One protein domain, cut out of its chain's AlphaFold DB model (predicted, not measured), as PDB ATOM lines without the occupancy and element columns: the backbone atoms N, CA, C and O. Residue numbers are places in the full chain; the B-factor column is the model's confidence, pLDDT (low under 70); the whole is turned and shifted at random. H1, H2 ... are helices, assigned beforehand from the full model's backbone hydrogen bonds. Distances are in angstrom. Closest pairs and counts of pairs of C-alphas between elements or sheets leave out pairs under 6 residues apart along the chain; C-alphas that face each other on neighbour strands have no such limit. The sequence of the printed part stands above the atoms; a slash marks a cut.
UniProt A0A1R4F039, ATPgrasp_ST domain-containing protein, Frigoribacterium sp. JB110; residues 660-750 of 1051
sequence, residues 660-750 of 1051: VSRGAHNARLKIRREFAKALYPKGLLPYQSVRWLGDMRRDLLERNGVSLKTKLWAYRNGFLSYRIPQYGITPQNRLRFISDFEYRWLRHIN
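This is residues 660 to 750 of the 1051 residues of the protein "ATPgrasp_ST domain-containing protein" of Frigoribacterium sp. JB110 (UniProt A0A1R4F039). A loose body has H2 in its middle, with H3 and H5 alongside opposite ends of H2 and H4 and the loop 728 to 739 farther out. H1 meets the beginning of H2 crosswise, and its residues 660 to 667 stick out. The 91 printed residues include five named helices, H1 to H5 in chain order, and no named strand: all helix, loose, radius of gyration of the C-alphas 15.3 A, spans 47 by 29 by 23 A.

H1, residues 660 to 679, begins at C-alpha (144.712, 126.572, 197.418) and is 28.2 A long. H2 is 688 to 701, 19.8 A; H3 708 to 716, 12.4 A; H4 723 to 727; H5 740 to 746, ending at C-alpha (138.750, 157.657, 207.855).

Three pairs only just touch, each with 3 pairs of C-alphas within 8 A. H1 and H2 are about perpendicular, 83 degrees; closest C-alphas Ala 676 and Ser 689, 6.0 A. H2 and H3 form a hairpin, a shallow tilt of 12 degrees, opposite ways; Leu 700 and Lys 711, 6.9 A. H2 and H5 run opposite ways at a shallow 9 degrees; Gln 688 and Arg 744, 6.6 A. H3 and H4 are close but not clearly touching; Ala 714 and Ile 724, 7.4 A. In H1 to H5 every O i to N i+4 pair is within hydrogen-bond range.

The C-alphas farthest apart, Val 660 and Gln 732, are 51.6 A apart. The printed part has no cut; the H4 to H5 link is long. Residues 660, 662 and 663 have pLDDT under 70.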
ATOM      1  N   VAL A 660     144.147 125.734 198.493       66.50
ATOM      2  CA  VAL A 660     144.712 126.572 197.418       66.50
ATOM      3  C   VAL A 660     144.082 127.967 197.442       66.50
ATOM      4  O   VAL A 660     144.809 128.959 197.516       66.50
ATOM      5  N   SER A 661     142.748 128.052 197.513       71.06
ATOM      6  CA  SER A 661     142.005 129.317 197.618       71.06
ATOM      7  C   SER A 661     142.453 130.156 198.821       71.06
ATOM      8  O   SER A 661     142.775 131.336 198.669       71.06
ATOM      9  N   ARG A 662     142.620 129.559 200.013       69.50
ATOM     10  CA  ARG A 662     143.171 130.268 201.184       69.50
ATOM     11  C   ARG A 662     144.623 130.699 200.990       69.50
ATOM     12  O   ARG A 662     144.993 131.775 201.464       69.50
ATOM     13  N   GLY A 663     145.458 129.900 200.328       67.25
ATOM     14  CA  GLY A 663     146.826 130.287 199.967       67.25
ATOM     15  C   GLY A 663     146.835 131.544 199.094       67.25
ATOM     16  O   GLY A 663     147.457 132.548 199.458       67.25
ATOM     17  N   ALA A 664     146.052 131.521 198.013       72.50
ATOM     18  CA  ALA A 664     145.854 132.640 197.099       72.50
ATOM     19  C   ALA A 664     145.242 133.866 197.798       72.50
ATOM     20  O   ALA A 664     145.740 134.975 197.627       72.50
ATOM     21  N   HIS A 665     144.230 133.699 198.652       73.44
ATOM     22  CA  HIS A 665     143.621 134.784 199.428       73.44
ATOM     23  C   HIS A 665     144.636 135.452 200.371       73.44
ATOM     24  O   HIS A 665     144.768 136.676 200.386       73.44
ATOM     25  N   ASN A 666     145.415 134.669 201.127       71.31
ATOM     26  CA  ASN A 666     146.459 135.212 202.004       71.31
ATOM     27  C   ASN A 666     147.578 135.917 201.209       71.31
ATOM     28  O   ASN A 666     148.118 136.922 201.683       71.31
ATOM     29  N   ALA A 667     147.911 135.427 200.011       71.75
ATOM     30  CA  ALA A 667     148.836 136.094 199.095       71.75
ATOM     31  C   ALA A 667     148.250 137.413 198.559       71.75
ATOM     32  O   ALA A 667     148.899 138.451 198.691       71.75
ATOM     33  N   ARG A 668     146.998 137.417 198.076       76.25
ATOM     34  CA  ARG A 668     146.249 138.614 197.645       76.25
ATOM     35  C   ARG A 668     146.205 139.674 198.752       76.25
ATOM     36  O   ARG A 668     146.527 140.827 198.489       76.25
ATOM     37  N   LEU A 669     145.901 139.305 200.002       74.62
ATOM     38  CA  LEU A 669     145.939 140.229 201.148       74.62
ATOM     39  C   LEU A 669     147.333 140.830 201.393       74.62
ATOM     40  O   LEU A 669     147.444 142.007 201.740       74.62
ATOM     41  N   LYS A 670     148.403 140.042 201.220       74.31
ATOM     42  CA  LYS A 670     149.784 140.532 201.336       74.31
ATOM     43  C   LYS A 670     150.117 141.506 200.200       74.31
ATOM     44  O   LYS A 670     150.620 142.585 200.488       74.31
ATOM     45  N   ILE A 671     149.793 141.156 198.953       75.25
ATOM     46  CA  ILE A 671     149.998 142.006 197.767       75.25
ATOM     47  C   ILE A 671     149.264 143.339 197.948       75.25
ATOM     48  O   ILE A 671     149.901 144.385 197.909       75.25
ATOM     49  N   ARG A 672     147.967 143.305 198.283       77.94
ATOM     50  CA  ARG A 672     147.154 144.497 198.592       77.94
ATOM     51  C   ARG A 672     147.785 145.386 199.667       77.94
ATOM     52  O   ARG A 672     147.744 146.606 199.556       77.94
ATOM     53  N   ARG A 673     148.401 144.793 200.697       79.25
ATOM     54  CA  ARG A 673     149.081 145.537 201.768       79.25
ATOM     55  C   ARG A 673     150.372 146.211 201.318       79.25
ATOM     56  O   ARG A 673     150.621 147.329 201.756       79.25
ATOM     57  N   GLU A 674     151.194 145.559 200.502       78.62
ATOM     58  CA  GLU A 674     152.413 146.192 199.984       78.62
ATOM     59  C   GLU A 674     152.079 147.239 198.904       78.62
ATOM     60  O   GLU A 674     152.601 148.346 198.972       78.62
ATOM     61  N   PHE A 675     151.106 146.965 198.029       78.88
ATOM     62  CA  PHE A 675     150.531 147.929 197.078       78.88
ATOM     63  C   PHE A 675     150.005 149.196 197.775       78.88
ATOM     64  O   PHE A 675     150.381 150.310 197.416       78.88
ATOM     65  N   ALA A 676     149.200 149.037 198.833       80.12
ATOM     66  CA  ALA A 676     148.696 150.163 199.617       80.12
ATOM     67  C   ALA A 676     149.827 150.980 200.267       80.12
ATOM     68  O   ALA A 676     149.785 152.200 200.236       80.12
ATOM     69  N   LYS A 677     150.867 150.338 200.817       79.12
ATOM     70  CA  LYS A 677     152.020 151.064 201.388       79.12
ATOM     71  C   LYS A 677     152.839 151.827 200.347       79.12
ATOM     72  O   LYS A 677     153.451 152.825 200.711       79.12
ATOM     73  N   ALA A 678     152.930 151.306 199.124       80.50
ATOM     74  CA  ALA A 678     153.741 151.893 198.063       80.50
ATOM     75  C   ALA A 678     153.058 153.119 197.445       80.50
ATOM     76  O   ALA A 678     153.705 154.142 197.244       80.50
ATOM     77  N   LEU A 679     151.753 153.024 197.163       83.31
ATOM     78  CA  LEU A 679     151.048 154.042 196.381       83.31
ATOM     79  C   LEU A 679     150.177 154.991 197.211       83.31
ATOM     80  O   LEU A 679     149.906 156.092 196.741       83.31
ATOM     81  N   TYR A 680     149.735 154.599 198.412       85.81
ATOM     82  CA  TYR A 680     148.697 155.313 199.165       85.81
ATOM     83  C   TYR A 680     149.187 155.907 200.496       85.81
ATOM     84  O   TYR A 680     150.149 155.414 201.094       85.81
ATOM     85  N   PRO A 681     148.481 156.932 201.015       83.44
ATOM     86  CA  PRO A 681     148.692 157.478 202.351       83.44
ATOM     87  C   PRO A 681     148.740 156.408 203.455       83.44
ATOM     88  O   PRO A 681     147.856 155.549 203.562       83.44
ATOM     89  N   LYS A 682     149.714 156.529 204.373       84.38
ATOM     90  CA  LYS A 682     149.671 155.819 205.668       84.38
ATOM     91  C   LYS A 682     148.334 156.125 206.355       84.38
ATOM     92  O   LYS A 682     147.870 157.261 206.295       84.38
ATOM     93  N   GLY A 683     147.727 155.106 206.963       84.19
ATOM     94  CA  GLY A 683     146.386 155.161 207.560       84.19
ATOM     95  C   GLY A 683     145.296 154.464 206.734       84.19
ATOM     96  O   GLY A 683     144.331 153.977 207.320       84.19
ATOM     97  N   LEU A 684     145.468 154.313 205.411       88.69
ATOM     98  CA  LEU A 684     144.477 153.634 204.566       88.69
ATOM     99  C   LEU A 684     144.434 152.117 204.824       88.69
ATOM    100  O   LEU A 684     145.469 151.443 204.883       88.69
ATOM    101  N   LEU A 685     143.228 151.549 204.897       87.31
ATOM    102  CA  LEU A 685     143.037 150.100 204.973       87.31
ATOM    103  C   LEU A 685     143.399 149.425 203.629       87.31
ATOM    104  O   LEU A 685     142.850 149.809 202.597       87.31
ATOM    105  N   PRO A 686     144.240 148.368 203.600       84.62
ATOM    106  CA  PRO A 686     144.742 147.770 202.353       84.62
ATOM    107  C   PRO A 686     143.729 147.251 201.327       84.62
ATOM    108  O   PRO A 686     144.113 146.985 200.195       84.62
ATOM    109  N   TYR A 687     142.468 147.026 201.700       84.31
ATOM    110  CA  TYR A 687     141.432 146.637 200.737       84.31
ATOM    111  C   TYR A 687     140.722 147.855 200.120       84.31
ATOM    112  O   TYR A 687     140.185 147.739 199.020       84.31
ATOM    113  N   GLN A 688     140.754 149.015 200.789       89.31
ATOM    114  CA  GLN A 688     140.143 150.250 200.300       89.31
ATOM    115  C   GLN A 688     140.925 150.870 199.139       89.31
ATOM    116  O   GLN A 688     140.308 151.468 198.268       89.31
ATOM    117  N   SER A 689     142.246 150.670 199.059       85.75
ATOM    118  CA  SER A 689     143.045 151.091 197.894       85.75
ATOM    119  C   SER A 689     142.587 150.420 196.595       85.75
ATOM    120  O   SER A 689     142.462 151.079 195.570       85.75
ATOM    121  N   VAL A 690     142.280 149.118 196.639       85.38
ATOM    122  CA  VAL A 690     141.768 148.383 195.469       85.38
ATOM    123  C   VAL A 690     140.309 148.734 195.180       85.38
ATOM    124  O   VAL A 690     139.963 148.901 194.013       85.38
ATOM    125  N   ARG A 691     139.462 148.886 196.214       86.94
ATOM    126  CA  ARG A 691     138.077 149.353 196.017       86.94
ATOM    127  C   ARG A 691     138.047 150.735 195.365       86.94
ATOM    128  O   ARG A 691     137.367 150.881 194.366       86.94
ATOM    129  N   TRP A 692     138.848 151.694 195.834       90.69
ATOM    130  CA  TRP A 692     138.920 153.046 195.263       90.69
ATOM    131  C   TRP A 692     139.159 153.045 193.744       90.69
ATOM    132  O   TRP A 692     138.391 153.659 193.013       90.69
ATOM    133  N   LEU A 693     140.145 152.283 193.252       88.69
ATOM    134  CA  LEU A 693     140.403 152.167 191.809       88.69
ATOM    135  C   LEU A 693     139.264 151.470 191.053       88.69
ATOM    136  O   LEU A 693     138.925 151.870 189.942       88.69
ATOM    137  N   GLY A 694     138.664 150.434 191.646       88.94
ATOM    138  CA  GLY A 694     137.502 149.760 191.063       88.94
ATOM    139  C   GLY A 694     136.268 150.662 190.994       88.94
ATOM    140  O   GLY A 694     135.495 150.565 190.046       88.94
ATOM    141  N   ASP A 695     136.093 151.545 191.974       90.31
ATOM    142  CA  ASP A 695     134.963 152.464 192.079       90.31
ATOM    143  C   ASP A 695     135.142 153.651 191.118       90.31
ATOM    144  O   ASP A 695     134.220 153.943 190.365       90.31
ATOM    145  N   MET A 696     136.353 154.220 191.017       91.88
ATOM    146  CA  MET A 696     136.719 155.168 189.949       91.88
ATOM    147  C   MET A 696     136.512 154.573 188.550       91.88
ATOM    148  O   MET A 696     135.995 155.250 187.671       91.88
ATOM    149  N   ARG A 697     136.889 153.304 188.319       91.81
ATOM    150  CA  ARG A 697     136.685 152.649 187.014       91.81
ATOM    151  C   ARG A 697     135.201 152.488 186.677       91.81
ATOM    152  O   ARG A 697     134.839 152.688 185.523       91.81
ATOM    153  N   ARG A 698     134.355 152.115 187.648       90.00
ATOM    154  CA  ARG A 698     132.901 152.017 187.422       90.00
ATOM    155  C   ARG A 698     132.300 153.393 187.152       90.00
ATOM    156  O   ARG A 698     131.663 153.559 186.123       90.00
ATOM    157  N   ASP A 699     132.587 154.378 187.999       91.19
ATOM    158  CA  ASP A 699     132.099 155.753 187.848       91.19
ATOM    159  C   ASP A 699     132.580 156.417 186.541       91.19
ATOM    160  O   ASP A 699     131.842 157.198 185.948       91.19
ATOM    161  N   LEU A 700     133.767 156.067 186.026       91.31
ATOM    162  CA  LEU A 700     134.253 156.541 184.724       91.31
ATOM    163  C   LEU A 700     133.376 156.031 183.570       91.31
ATOM    164  O   LEU A 700     132.991 156.824 182.709       91.31
ATOM    165  N   LEU A 701     133.038 154.737 183.587       88.50
ATOM    166  CA  LEU A 701     132.224 154.056 182.570       88.50
ATOM    167  C   LEU A 701     130.715 154.338 182.701       88.50
ATOM    168  O   LEU A 701     129.980 154.220 181.724       88.50
ATOM    169  N   GLU A 702     130.244 154.705 183.892       84.88
ATOM    170  CA  GLU A 702     128.827 154.943 184.178       84.88
ATOM    171  C   GLU A 702     128.301 156.208 183.470       84.88
ATOM    172  O   GLU A 702     128.911 157.285 183.524       84.88
ATOM    173  N   ARG A 703     127.133 156.103 182.822       81.81
ATOM    174  CA  ARG A 703     126.487 157.189 182.059       81.81
ATOM    175  C   ARG A 703     125.707 158.165 182.957       81.81
ATOM    176  O   ARG A 703     124.594 158.573 182.644       81.81
ATOM    177  N   ASN A 704     126.331 158.597 184.050       81.88
ATOM    178  CA  ASN A 704     125.744 159.501 185.047       81.88
ATOM    179  C   ASN A 704     125.507 160.950 184.549       81.88
ATOM    180  O   ASN A 704     124.879 161.744 185.241       81.88
ATOM    181  N   GLY A 705     125.955 161.310 183.341       83.31
ATOM    182  CA  GLY A 705     125.787 162.649 182.755       83.31
ATOM    183  C   GLY A 705     126.903 163.647 183.061       83.31
ATOM    184  O   GLY A 705     126.831 164.783 182.603       83.31
ATOM    185  N   VAL A 706     127.942 163.249 183.797       89.62
ATOM    186  CA  VAL A 706     129.061 164.133 184.144       89.62
ATOM    187  C   VAL A 706     130.158 164.059 183.074       89.62
ATOM    188  O   VAL A 706     130.613 162.971 182.717       89.62
ATOM    189  N   SER A 707     130.606 165.218 182.572       91.88
ATOM    190  CA  SER A 707     131.645 165.298 181.529       91.88
ATOM    191  C   SER A 707     132.965 164.650 181.964       91.88
ATOM    192  O   SER A 707     133.337 164.722 183.137       91.88
ATOM    193  N   LEU A 708     133.731 164.084 181.023       92.56
ATOM    194  CA  LEU A 708     135.028 163.452 181.316       92.56
ATOM    195  C   LEU A 708     136.004 164.407 182.030       92.56
ATOM    196  O   LEU A 708     136.679 164.003 182.978       92.56
ATOM    197  N   LYS A 709     136.024 165.690 181.638       93.94
ATOM    198  CA  LYS A 709     136.806 166.753 182.297       93.94
ATOM    199  C   LYS A 709     136.416 166.892 183.772       93.94
ATOM    200  O   LYS A 709     137.287 166.912 184.642       93.94
ATOM    201  N   THR A 710     135.115 166.917 184.061       94.00
ATOM    202  CA  THR A 710     134.584 166.986 185.430       94.00
ATOM    203  C   THR A 710     134.853 165.695 186.212       94.00
ATOM    204  O   THR A 710     135.224 165.784 187.382       94.00
ATOM    205  N   LYS A 711     134.773 164.505 185.590       94.69
ATOM    206  CA  LYS A 711     135.137 163.229 186.242       94.69
ATOM    207  C   LYS A 711     136.605 163.224 186.687       94.69
ATOM    208  O   LYS A 711     136.900 162.959 187.849       94.69
ATOM    209  N   LEU A 712     137.527 163.599 185.795       93.75
ATOM    210  CA  LEU A 712     138.961 163.694 186.104       93.75
ATOM    211  C   LEU A 712     139.255 164.731 187.203       93.75
ATOM    212  O   LEU A 712     140.075 164.480 188.092       93.75
ATOM    213  N   TRP A 713     138.561 165.872 187.183       94.62
ATOM    214  CA  TRP A 713     138.656 166.886 188.235       94.62
ATOM    215  C   TRP A 713     138.146 166.375 189.594       94.62
ATOM    216  O   TRP A 713     138.814 166.584 190.613       94.62
ATOM    217  N   ALA A 714     137.018 165.657 189.614       95.06
ATOM    218  CA  ALA A 714     136.458 165.041 190.817       95.06
ATOM    219  C   ALA A 714     137.445 164.033 191.430       95.06
ATOM    220  O   ALA A 714     137.797 164.159 192.605       95.06
ATOM    221  N   TYR A 715     138.003 163.123 190.620       94.00
ATOM    222  CA  TYR A 715     138.986 162.130 191.073       94.00
ATOM    223  C   TYR A 715     140.255 162.763 191.652       94.00
ATOM    224  O   TYR A 715     140.745 162.316 192.692       94.00
ATOM    225  N   ARG A 716     140.771 163.834 191.031       91.06
ATOM    226  CA  ARG A 716     141.920 164.604 191.547       91.06
ATOM    227  C   ARG A 716     141.632 165.240 192.915       91.06
ATOM    228  O   ARG A 716     142.558 165.428 193.702       91.06
ATOM    229  N   ASN A 717     140.367 165.536 193.205       93.00
ATOM    230  CA  ASN A 717     139.890 166.048 194.490       93.00
ATOM    231  C   ASN A 717     139.318 164.952 195.417       93.00
ATOM    232  O   ASN A 717     138.810 165.277 196.484       93.00
ATOM    233  N   GLY A 718     139.441 163.667 195.061       94.19
ATOM    234  CA  GLY A 718     139.029 162.528 195.890       94.19
ATOM    235  C   GLY A 718     137.540 162.165 195.844       94.19
ATOM    236  O   GLY A 718     137.129 161.280 196.596       94.19
ATOM    237  N   PHE A 719     136.742 162.819 195.000       95.56
ATOM    238  CA  PHE A 719     135.307 162.567 194.830       95.56
ATOM    239  C   PHE A 719     135.041 161.590 193.679       95.56
ATOM    240  O   PHE A 719     135.776 161.581 192.689       95.56
ATOM    241  N   LEU A 720     133.970 160.803 193.774       93.94
ATOM    242  CA  LEU A 720     133.352 160.159 192.608       93.94
ATOM    243  C   LEU A 720     132.503 161.187 191.845       93.94
ATOM    244  O   LEU A 720     131.969 162.124 192.439       93.94
ATOM    245  N   SER A 721     132.396 161.059 190.522       93.50
ATOM    246  CA  SER A 721     131.876 162.147 189.684       93.50
ATOM    247  C   SER A 721     130.399 162.468 189.922       93.50
ATOM    248  O   SER A 721     130.024 163.636 189.845       93.50
ATOM    249  N   TYR A 722     129.581 161.485 190.317       90.00
ATOM    250  CA  TYR A 722     128.180 161.727 190.689       90.00
ATOM    251  C   TYR A 722     128.009 162.642 191.922       90.00
ATOM    252  O   TYR A 722     126.961 163.267 192.058       90.00
ATOM    253  N   ARG A 723     129.029 162.794 192.788       92.38
ATOM    254  CA  ARG A 723     128.977 163.725 193.938       92.38
ATOM    255  C   ARG A 723     128.828 165.181 193.517       92.38
ATOM    256  O   ARG A 723     128.279 165.975 194.273       92.38
ATOM    257  N   ILE A 724     129.340 165.525 192.335       93.50
ATOM    258  CA  ILE A 724     129.412 166.904 191.853       93.50
ATOM    259  C   ILE A 724     128.009 167.509 191.684       93.50
ATOM    260  O   ILE A 724     127.736 168.492 192.373       93.50
ATOM    261  N   PRO A 725     127.091 166.927 190.880       90.19
ATOM    262  CA  PRO A 725     125.701 167.384 190.845       90.19
ATOM    263  C   PRO A 725     124.952 167.091 192.153       90.19
ATOM    264  O   PRO A 725     124.141 167.913 192.564       90.19
ATOM    265  N   GLN A 726     125.245 165.979 192.848       88.56
ATOM    266  CA  GLN A 726     124.542 165.618 194.088       88.56
ATOM    267  C   GLN A 726     124.639 166.721 195.156       88.56
ATOM    268  O   GLN A 726     123.627 167.057 195.763       88.56
ATOM    269  N   TYR A 727     125.825 167.299 195.373       90.94
ATOM    270  CA  TYR A 727     126.086 168.313 196.411       90.94
ATOM    271  C   TYR A 727     126.297 169.739 195.870       90.94
ATOM    272  O   TYR A 727     126.563 170.647 196.654       90.94
ATOM    273  N   GLY A 728     126.236 169.955 194.551       92.81
ATOM    274  CA  GLY A 728     126.589 171.248 193.948       92.81
ATOM    275  C   GLY A 728     128.063 171.620 194.160       92.81
ATOM    276  O   GLY A 728     128.381 172.762 194.494       92.81
ATOM    277  N   ILE A 729     128.980 170.652 194.032       94.69
ATOM    278  CA  ILE A 729     130.399 170.854 194.364       94.69
ATOM    279  C   ILE A 729     131.107 171.673 193.278       94.69
ATOM    280  O   ILE A 729     131.223 171.251 192.128       94.69
ATOM    281  N   THR A 730     131.676 172.807 193.674       94.50
ATOM    282  CA  THR A 730     132.476 173.716 192.847       94.50
ATOM    283  C   THR A 730     133.932 173.763 193.330       94.50
ATOM    284  O   THR A 730     134.231 173.372 194.465       94.50
ATOM    285  N   PRO A 731     134.882 174.267 192.519       91.69
ATOM    286  CA  PRO A 731     136.252 174.520 192.972       91.69
ATOM    287  C   PRO A 731     136.361 175.382 194.236       91.69
ATOM    288  O   PRO A 731     137.270 175.157 195.036       91.69
ATOM    289  N   GLN A 732     135.421 176.310 194.421       91.12
ATOM    290  CA  GLN A 732     135.341 177.246 195.537       91.12
ATOM    291  C   GLN A 732     134.788 176.578 196.807       91.12
ATOM    292  O   GLN A 732     135.357 176.751 197.883       91.12
ATOM    293  N   ASN A 733     133.714 175.783 196.704       93.75
ATOM    294  CA  ASN A 733     133.040 175.210 197.878       93.75
ATOM    295  C   ASN A 733     133.525 173.801 198.279       93.75
ATOM    296  O   ASN A 733     133.210 173.361 199.382       93.75
ATOM    297  N   ARG A 734     134.333 173.106 197.454       93.50
ATOM    298  CA  ARG A 734     134.805 171.716 197.692       93.50
ATOM    299  C   ARG A 734     135.395 171.448 199.083       93.50
ATOM    300  O   ARG A 734     135.414 170.308 199.532       93.50
ATOM    301  N   LEU A 735     135.905 172.487 199.747       92.06
ATOM    302  CA  LEU A 735     136.507 172.422 201.081       92.06
ATOM    303  C   LEU A 735     135.486 172.352 202.226       92.06
ATOM    304  O   LEU A 735     135.888 172.070 203.352       92.06
ATOM    305  N   ARG A 736     134.195 172.537 201.936       93.44
ATOM    306  CA  ARG A 736     133.080 172.325 202.869       93.44
ATOM    307  C   ARG A 736     132.619 170.865 202.927       93.44
ATOM    308  O   ARG A 736     131.887 170.506 203.828       93.44
ATOM    309  N   PHE A 737     133.064 170.010 202.000       95.12
ATOM    310  CA  PHE A 737     132.616 168.616 201.899       95.12
ATOM    311  C   PHE A 737     133.729 167.620 202.237       95.12
ATOM    312  O   PHE A 737     134.919 167.883 202.015       95.12
ATOM    313  N   ILE A 738     133.359 166.434 202.723       95.31
ATOM    314  CA  ILE A 738     134.273 165.290 202.783       95.31
ATOM    315  C   ILE A 738     134.248 164.517 201.460       95.31
ATOM    316  O   ILE A 738     133.187 164.200 200.925       95.31
ATOM    317  N   SER A 739     135.423 164.203 200.915       95.69
ATOM    318  CA  SER A 739     135.531 163.414 199.682       95.69
ATOM    319  C   SER A 739     135.395 161.906 199.931       95.69
ATOM    320  O   SER A 739     135.754 161.407 201.001       95.69
ATOM    321  N   ASP A 740     134.935 161.135 198.935       95.44
ATOM    322  CA  ASP A 740     134.803 159.671 199.048       95.44
ATOM    323  C   ASP A 740     136.130 158.994 199.434       95.44
ATOM    324  O   ASP A 740     136.148 158.002 200.175       95.44
ATOM    325  N   PHE A 741     137.261 159.521 198.955       94.62
ATOM    326  CA  PHE A 741     138.586 159.022 199.308       94.62
ATOM    327  C   PHE A 741     138.992 159.370 200.751       94.62
ATOM    328  O   PHE A 741     139.552 158.512 201.441       94.62
ATOM    329  N   GLU A 742     138.672 160.568 201.250       95.00
ATOM    330  CA  GLU A 742     138.861 160.927 202.666       95.00
ATOM    331  C   GLU A 742     137.972 160.076 203.584       95.00
ATOM    332  O   GLU A 742     138.471 159.532 204.570       95.00
ATOM    333  N   TYR A 743     136.707 159.847 203.221       95.19
ATOM    334  CA  TYR A 743     135.780 158.985 203.966       95.19
ATOM    335  C   TYR A 743     136.269 157.525 204.035       95.19
ATOM    336  O   TYR A 743     136.251 156.875 205.085       95.19
ATOM    337  N   ARG A 744     136.834 156.998 202.942       93.31
ATOM    338  CA  ARG A 744     137.503 155.678 202.941       93.31
ATOM    339  C   ARG A 744     138.768 155.655 203.783       93.31
ATOM    340  O   ARG A 744     139.067 154.623 204.392       93.31
ATOM    341  N   TRP A 745     139.517 156.754 203.802       93.25
ATOM    342  CA  TRP A 745     140.717 156.889 204.617       93.25
ATOM    343  C   TRP A 745     140.395 157.017 206.106       93.25
ATOM    344  O   TRP A 745     141.140 156.464 206.917       93.25
ATOM    345  N   LEU A 746     139.269 157.632 206.482       92.94
ATOM    346  CA  LEU A 746     138.750 157.657 207.855       92.94
ATOM    347  C   LEU A 746     138.523 156.254 208.419       92.94
ATOM    348  O   LEU A 746     138.852 156.014 209.584       92.94
ATOM    349  N   ARG A 747     138.034 155.303 207.610       90.12
ATOM    350  CA  ARG A 747     137.642 153.978 208.109       90.12
ATOM    351  C   ARG A 747     138.803 153.273 208.851       90.12
ATOM    352  O   ARG A 747     139.918 153.166 208.345       90.12
ATOM    353  N   HIS A 748     138.615 152.750 210.062       85.38
ATOM    354  CA  HIS A 748     137.441 152.878 210.932       85.38
ATOM    355  C   HIS A 748     137.628 154.030 211.931       85.38
ATOM    356  O   HIS A 748     138.704 154.119 212.520       85.38
ATOM    357  N   ILE A 749     136.569 154.812 212.168       88.62
ATOM    358  CA  ILE A 749     136.442 155.703 213.337       88.62
ATOM    359  C   ILE A 749     136.323 154.832 214.601       88.62
ATOM    360  O   ILE A 749     137.195 154.842 215.466       88.62
ATOM    361  N   ASN A 750     135.338 153.927 214.622       87.00
ATOM    362  CA  ASN A 750     135.210 152.898 215.653       87.00
ATOM    363  C   ASN A 750     136.352 151.871 215.554       87.00
ATOM    364  O   ASN A 750     136.359 151.008 214.672       87.00
TER     365      ASN A 750